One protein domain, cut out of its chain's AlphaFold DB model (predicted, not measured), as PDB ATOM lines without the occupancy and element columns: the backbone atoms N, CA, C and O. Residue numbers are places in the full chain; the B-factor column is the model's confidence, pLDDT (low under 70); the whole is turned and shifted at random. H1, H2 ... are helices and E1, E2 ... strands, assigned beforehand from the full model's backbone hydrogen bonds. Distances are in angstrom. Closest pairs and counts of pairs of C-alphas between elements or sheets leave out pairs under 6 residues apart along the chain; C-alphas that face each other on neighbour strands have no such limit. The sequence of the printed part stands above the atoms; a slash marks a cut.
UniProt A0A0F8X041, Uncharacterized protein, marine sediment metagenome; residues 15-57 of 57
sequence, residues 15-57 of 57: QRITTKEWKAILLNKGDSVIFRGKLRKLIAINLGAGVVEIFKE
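What this domain is: This is residues 15 to 57 of the 57 residues of an uncharacterized protein of marine sediment metagenome (UniProt A0A0F8X041). One long strand, E3, makes the long axis of a strongly twisted antiparallel sheet that is curled like part of a barrel, and one short helix, H1, packs on this sheet. E2 folds against the first part of E3, E4 against its later part, and E1 is at the far side of E4. The printed part has 43 residues, with one named helix and four named strands in the order E1, H1, E2, E3, E4 along the chain; the sheet's order is E1, E4, E3, E2, and the class is mixed, helices and strands. It is only just compact, close to loose, with a radius of gyration of the C-alphas of 10.7 A, and its C-alphas span 35 by 18 by 10 A.

How they stand to each other: E1, residues 15 to 18, is an edge strand and the antiparallel neighbour of E4, residues 51 to 56, at 141 degrees between their directions; N 17 and O 52 are 2.9 A apart, within hydrogen-bond range. H1, residues 19 to 27, is on the sheet at a height over the sheet of 7.6 A. It is over none of the strands, but only just: 2 of its 9 C-alphas fall on E1. The closest C-alphas of H1 and E4 are those of Thr 19 and Val 51, 5.4 A apart. In H1 every O i to N i+4 pair is within hydrogen-bond range. E2, residues 32 to 35, is the other edge strand and forms a hairpin with E3, residues 38 to 48, antiparallel at 120 degrees; N 40 and O 33 are 2.8 A apart. H1 and E3 are near each other, with 9 pairs of C-alphas within 10 A. E3 and E4 form a second hairpin, antiparallel at 157 degrees, with N 45 and O 53 2.8 A apart. The pairing of E3 is staggered: its residues 38 to 41 pair with E2 and its residues 42 to 48 with E4. E2, E3 and E4 make a meander, each strand the antiparallel neighbour of the one before. E1 and E2 are apart.

Where its parts are: E1 runs from C-alpha 15 at (62.872, 39.956, 111.075) to C-alpha 18, 10.0 A. H1, residues 19 to 27, measures 12.3 A. E2, residues 32 to 35, measures 9.6 A. E3 runs from C-alpha 38 at (46.429, 28.421, 111.014) to C-alpha 48, 30.9 A. E4 runs from C-alpha 51 to C-alpha 56 at (55.457, 34.214, 115.044), 17.0 A.

The domain as a whole: The two C-alphas farthest apart are those of Gly 37 and Ala 49, 35.0 A. The printed part has no cut, and its four links are tight. The mean pLDDT of the printed part is 89.1, and no printed residue is under 70.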
ATOM      1  N   GLN A  15      62.487  38.765 111.813       89.44
ATOM      2  CA  GLN A  15      62.872  39.956 111.075       89.44
ATOM      3  C   GLN A  15      63.107  41.106 112.033       89.44
ATOM      4  O   GLN A  15      62.326  41.337 112.949       89.44
ATOM      5  N   ARG A  16      64.170  41.868 111.789       92.56
ATOM      6  CA  ARG A  16      64.402  43.122 112.499       92.56
ATOM      7  C   ARG A  16      63.829  44.274 111.699       92.56
ATOM      8  O   ARG A  16      64.161  44.444 110.523       92.56
ATOM      9  N   ILE A  17      62.978  45.047 112.350       91.19
ATOM     10  CA  ILE A  17      62.354  46.245 111.799       91.19
ATOM     11  C   ILE A  17      62.452  47.372 112.817       91.19
ATOM     12  O   ILE A  17      62.691  47.150 114.005       91.19
ATOM     13  N   THR A  18      62.275  48.604 112.364       94.19
ATOM     14  CA  THR A  18      62.207  49.731 113.290       94.19
ATOM     15  C   THR A  18      60.921  49.679 114.117       94.19
ATOM     16  O   THR A  18      59.886  49.172 113.680       94.19
ATOM     17  N   THR A  19      60.946  50.272 115.310       92.75
ATOM     18  CA  THR A  19      59.744  50.470 116.139       92.75
ATOM     19  C   THR A  19      58.649  51.224 115.383       92.75
ATOM     20  O   THR A  19      57.463  50.957 115.576       92.75
ATOM     21  N   LYS A  20      59.038  52.139 114.484       92.94
ATOM     22  CA  LYS A  20      58.126  52.884 113.609       92.94
ATOM     23  C   LYS A  20      57.406  51.963 112.624       92.94
ATOM     24  O   LYS A  20      56.185  52.042 112.513       92.94
ATOM     25  N   GLU A  21      58.144  51.098 111.931       90.81
ATOM     26  CA  GLU A  21      57.567  50.107 111.014       90.81
ATOM     27  C   GLU A  21      56.651  49.133 111.757       90.81
ATOM     28  O   GLU A  21      55.536  48.877 111.310       90.81
ATOM     29  N   TRP A  22      57.068  48.660 112.934       91.88
ATOM     30  CA  TRP A  22      56.239  47.777 113.750       91.88
ATOM     31  C   TRP A  22      54.921  48.432 114.166       91.88
ATOM     32  O   TRP A  22      53.850  47.849 114.019       91.88
ATOM     33  N   LYS A  23      54.975  49.692 114.610       91.44
ATOM     34  CA  LYS A  23      53.775  50.459 114.953       91.44
ATOM     35  C   LYS A  23      52.839  50.618 113.753       91.44
ATOM     36  O   LYS A  23      51.627  50.529 113.922       91.44
ATOM     37  N   ALA A  24      53.381  50.825 112.552       90.50
ATOM     38  CA  ALA A  24      52.578  50.883 111.334       90.50
ATOM     39  C   ALA A  24      51.883  49.541 111.039       90.50
ATOM     40  O   ALA A  24      50.712  49.543 110.668       90.50
ATOM     41  N   ILE A  25      52.557  48.407 111.254       88.19
ATOM     42  CA  ILE A  25      51.961  47.069 111.097       88.19
ATOM     43  C   ILE A  25      50.791  46.880 112.070       88.19
ATOM     44  O   ILE A  25      49.700  46.503 111.643       88.19
ATOM     45  N   LEU A  26      50.982  47.219 113.349       88.31
ATOM     46  CA  LEU A  26      49.938  47.113 114.374       88.31
ATOM     47  C   LEU A  26      48.713  47.983 114.064       88.31
ATOM     48  O   LEU A  26      47.579  47.523 114.174       88.31
ATOM     49  N   LEU A  27      48.925  49.231 113.637       90.56
ATOM     50  CA  LEU A  27      47.832  50.148 113.288       90.56
ATOM     51  C   LEU A  27      46.993  49.641 112.108       90.56
ATOM     52  O   LEU A  27      45.786  49.864 112.075       90.56
ATOM     53  N   ASN A  28      47.617  48.927 111.171       87.69
ATOM     54  CA  ASN A  28      46.945  48.331 110.018       87.69
ATOM     55  C   ASN A  28      46.417  46.909 110.285       87.69
ATOM     56  O   ASN A  28      45.979  46.250 109.345       87.69
ATOM     57  N   LYS A  29      46.458  46.417 111.536       84.19
ATOM     58  CA  LYS A  29      46.099  45.030 111.903       84.19
ATOM     59  C   LYS A  29      46.876  43.970 111.100       84.19
ATOM     60  O   LYS A  29      46.376  42.877 110.841       84.19
ATOM     61  N   GLY A  30      48.098  44.305 110.679       83.94
ATOM     62  CA  GLY A  30      48.976  43.445 109.883       83.94
ATOM     63  C   GLY A  30      49.784  42.440 110.709       83.94
ATOM     64  O   GLY A  30      50.634  41.747 110.161       83.94
ATOM     65  N   ASP A  31      49.560  42.369 112.023       85.38
ATOM     66  CA  ASP A  31      50.199  41.402 112.920       85.38
ATOM     67  C   ASP A  31      49.615  39.988 112.786       85.38
ATOM     68  O   ASP A  31      50.229  39.019 113.219       85.38
ATOM     69  N   SER A  32      48.444  39.848 112.168       86.44
ATOM     70  CA  SER A  32      47.797  38.555 111.955       86.44
ATOM     71  C   SER A  32      48.239  37.932 110.632       86.44
ATOM     72  O   SER A  32      48.016  38.493 109.562       86.44
ATOM     73  N   VAL A  33      48.846  36.745 110.692       85.25
ATOM     74  CA  VAL A  33      49.368  36.033 109.518       85.25
ATOM     75  C   VAL A  33      48.826  34.610 109.467       85.25
ATOM     76  O   VAL A  33      48.821  33.896 110.467       85.25
ATOM     77  N   ILE A  34      48.397  34.161 108.290       82.12
ATOM     78  CA  ILE A  34      48.025  32.758 108.087       82.12
ATOM     79  C   ILE A  34      49.302  31.988 107.763       82.12
ATOM     80  O   ILE A  34      49.983  32.278 106.783       82.12
ATOM     81  N   PHE A  35      49.638  31.005 108.592       79.94
ATOM     82  CA  PHE A  35      50.773  30.117 108.378       79.94
ATOM     83  C   PHE A  35      50.299  28.665 108.444       79.94
ATOM     84  O   PHE A  35      49.730  28.240 109.451       79.94
ATOM     85  N   ARG A  36      50.504  27.908 107.355       80.81
ATOM     86  CA  ARG A  36      50.039  26.511 107.211       80.81
ATOM     87  C   ARG A  36      48.549  26.325 107.561       80.81
ATOM     88  O   ARG A  36      48.180  25.398 108.275       80.81
ATOM     89  N   GLY A  37      47.699  27.248 107.106       82.25
ATOM     90  CA  GLY A  37      46.250  27.203 107.347       82.25
ATOM     91  C   GLY A  37      45.812  27.553 108.774       82.25
ATOM     92  O   GLY A  37      44.623  27.490 109.070       82.25
ATOM     93  N   LYS A  38      46.738  27.944 109.661       84.19
ATOM     94  CA  LYS A  38      46.429  28.421 111.014       84.19
ATOM     95  C   LYS A  38      46.694  29.917 111.120       84.19
ATOM     96  O   LYS A  38      47.714  30.406 110.633       84.19
ATOM     97  N   LEU A  39      45.788  30.631 111.780       85.62
ATOM     98  CA  LEU A  39      46.017  32.022 112.154       85.62
ATOM     99  C   LEU A  39      47.098  32.063 113.240       85.62
ATOM    100  O   LEU A  39      46.970  31.408 114.273       85.62
ATOM    101  N   ARG A  40      48.165  32.810 112.984       87.88
ATOM    102  CA  ARG A  40      49.273  33.076 113.907       87.88
ATOM    103  C   ARG A  40      49.388  34.580 114.103       87.88
ATOM    104  O   ARG A  40      49.011  35.347 113.213       87.88
ATOM    105  N   LYS A  41      49.929  35.000 115.242       89.44
ATOM    106  CA  LYS A  41      50.212  36.414 115.500       89.44
ATOM    107  C   LYS A  41      51.703  36.682 115.416       89.44
ATOM    108  O   LYS A  41      52.521  35.838 115.768       89.44
ATOM    109  N   LEU A  42      52.049  37.857 114.914       90.12
ATOM    110  CA  LEU A  42      53.389  38.399 115.003       90.12
ATOM    111  C   LEU A  42      53.536  39.090 116.351       90.12
ATOM    112  O   LEU A  42      52.730  39.941 116.723       90.12
ATOM    113  N   ILE A  43      54.591  38.730 117.062       91.25
ATOM    114  CA  ILE A  43      55.006  39.374 118.300       91.25
ATOM    115  C   ILE A  43      56.381  39.996 118.104       91.25
ATOM    116  O   ILE A  43      57.134  39.594 117.215       91.25
ATOM    117  N   ALA A  44      56.689  41.007 118.911       93.19
ATOM    118  CA  ALA A  44      57.921  41.775 118.809       93.19
ATOM    119  C   ALA A  44      58.682  41.767 120.135       93.19
ATOM    120  O   ALA A  44      58.096  42.011 121.189       93.19
ATOM    121  N   ILE A  45      59.997  41.568 120.072       94.25
ATOM    122  CA  ILE A  45      60.924  41.799 121.184       94.25
ATOM    123  C   ILE A  45      61.706  43.082 120.908       94.25
ATOM    124  O   ILE A  45      62.224  43.290 119.810       94.25
ATOM    125  N   ASN A  46      61.795  43.957 121.910       92.31
ATOM    126  CA  ASN A  46      62.559  45.197 121.816       92.31
ATOM    127  C   ASN A  46      64.062  44.908 121.940       92.31
ATOM    128  O   ASN A  46      64.495  44.323 122.929       92.31
ATOM    129  N   LEU A  47      64.844  45.330 120.943       92.44
ATOM    130  CA  LEU A  47      66.301  45.173 120.922       92.44
ATOM    131  C   LEU A  47      67.049  46.460 121.314       92.44
ATOM    132  O   LEU A  47      68.276  46.474 121.348       92.44
ATOM    133  N   GLY A  48      66.328  47.546 121.601       91.31
ATOM    134  CA  GLY A  48      66.892  48.871 121.838       91.31
ATOM    135  C   GLY A  48      67.144  49.655 120.546       91.31
ATOM    136  O   GLY A  48      66.854  49.196 119.444       91.31
ATOM    137  N   ALA A  49      67.631  50.895 120.689       92.06
ATOM    138  CA  ALA A  49      67.981  51.797 119.580       92.06
ATOM    139  C   ALA A  49      66.876  52.002 118.514       92.06
ATOM    140  O   ALA A  49      67.159  52.276 117.350       92.06
ATOM    141  N   GLY A  50      65.602  51.867 118.901       91.62
ATOM    142  CA  GLY A  50      64.474  51.997 117.974       91.62
ATOM    143  C   GLY A  50      64.277  50.796 117.044       91.62
ATOM    144  O   GLY A  50      63.616  50.935 116.017       91.62
ATOM    145  N   VAL A  51      64.808  49.623 117.400       93.62
ATOM    146  CA  VAL A  51      64.696  48.376 116.633       93.62
ATOM    147  C   VAL A  51      63.946  47.316 117.440       93.62
ATOM    148  O   VAL A  51      64.143  47.164 118.646       93.62
ATOM    149  N   VAL A  52      63.093  46.555 116.756       94.38
ATOM    150  CA  VAL A  52      62.419  45.372 117.295       94.38
ATOM    151  C   VAL A  52      62.683  44.160 116.407       94.38
ATOM    152  O   VAL A  52      62.821  44.287 115.189       94.38
ATOM    153  N   GLU A  53      62.744  42.982 117.014       92.81
ATOM    154  CA  GLU A  53      62.743  41.702 116.308       92.81
ATOM    155  C   GLU A  53      61.338  41.107 116.357       92.81
ATOM    156  O   GLU A  53      60.807  40.870 117.439       92.81
ATOM    157  N   ILE A  54      60.737  40.888 115.189       92.12
ATOM    158  CA  ILE A  54      59.408  40.300 115.041       92.12
ATOM    159  C   ILE A  54      59.497  38.824 114.661       92.12
ATOM    160  O   ILE A  54      60.359  38.429 113.875       92.12
ATOM    161  N   PHE A  55      58.597  38.007 115.202       89.88
ATOM    162  CA  PHE A  55      58.491  36.570 114.937       89.88
ATOM    163  C   PHE A  55      57.073  36.069 115.238       89.88
ATOM    164  O   PHE A  55      56.234  36.818 115.728       89.88
ATOM    165  N   LYS A  56      56.784  34.818 114.878       87.31
ATOM    166  CA  LYS A  56      55.457  34.214 115.044       87.31
ATOM    167  C   LYS A  56      55.291  33.577 116.417       87.31
ATOM    168  O   LYS A  56      56.207  32.896 116.875       87.31
ATOM    169  N   GLU A  57      54.087  33.702 116.957       82.00
ATOM    170  CA  GLU A  57      53.556  32.910 118.070       82.00
ATOM    171  C   GLU A  57      52.428  31.988 117.597       82.00
ATOM    172  O   GLU A  57      51.560  32.426 116.798       82.00
TER     173      GLU A  57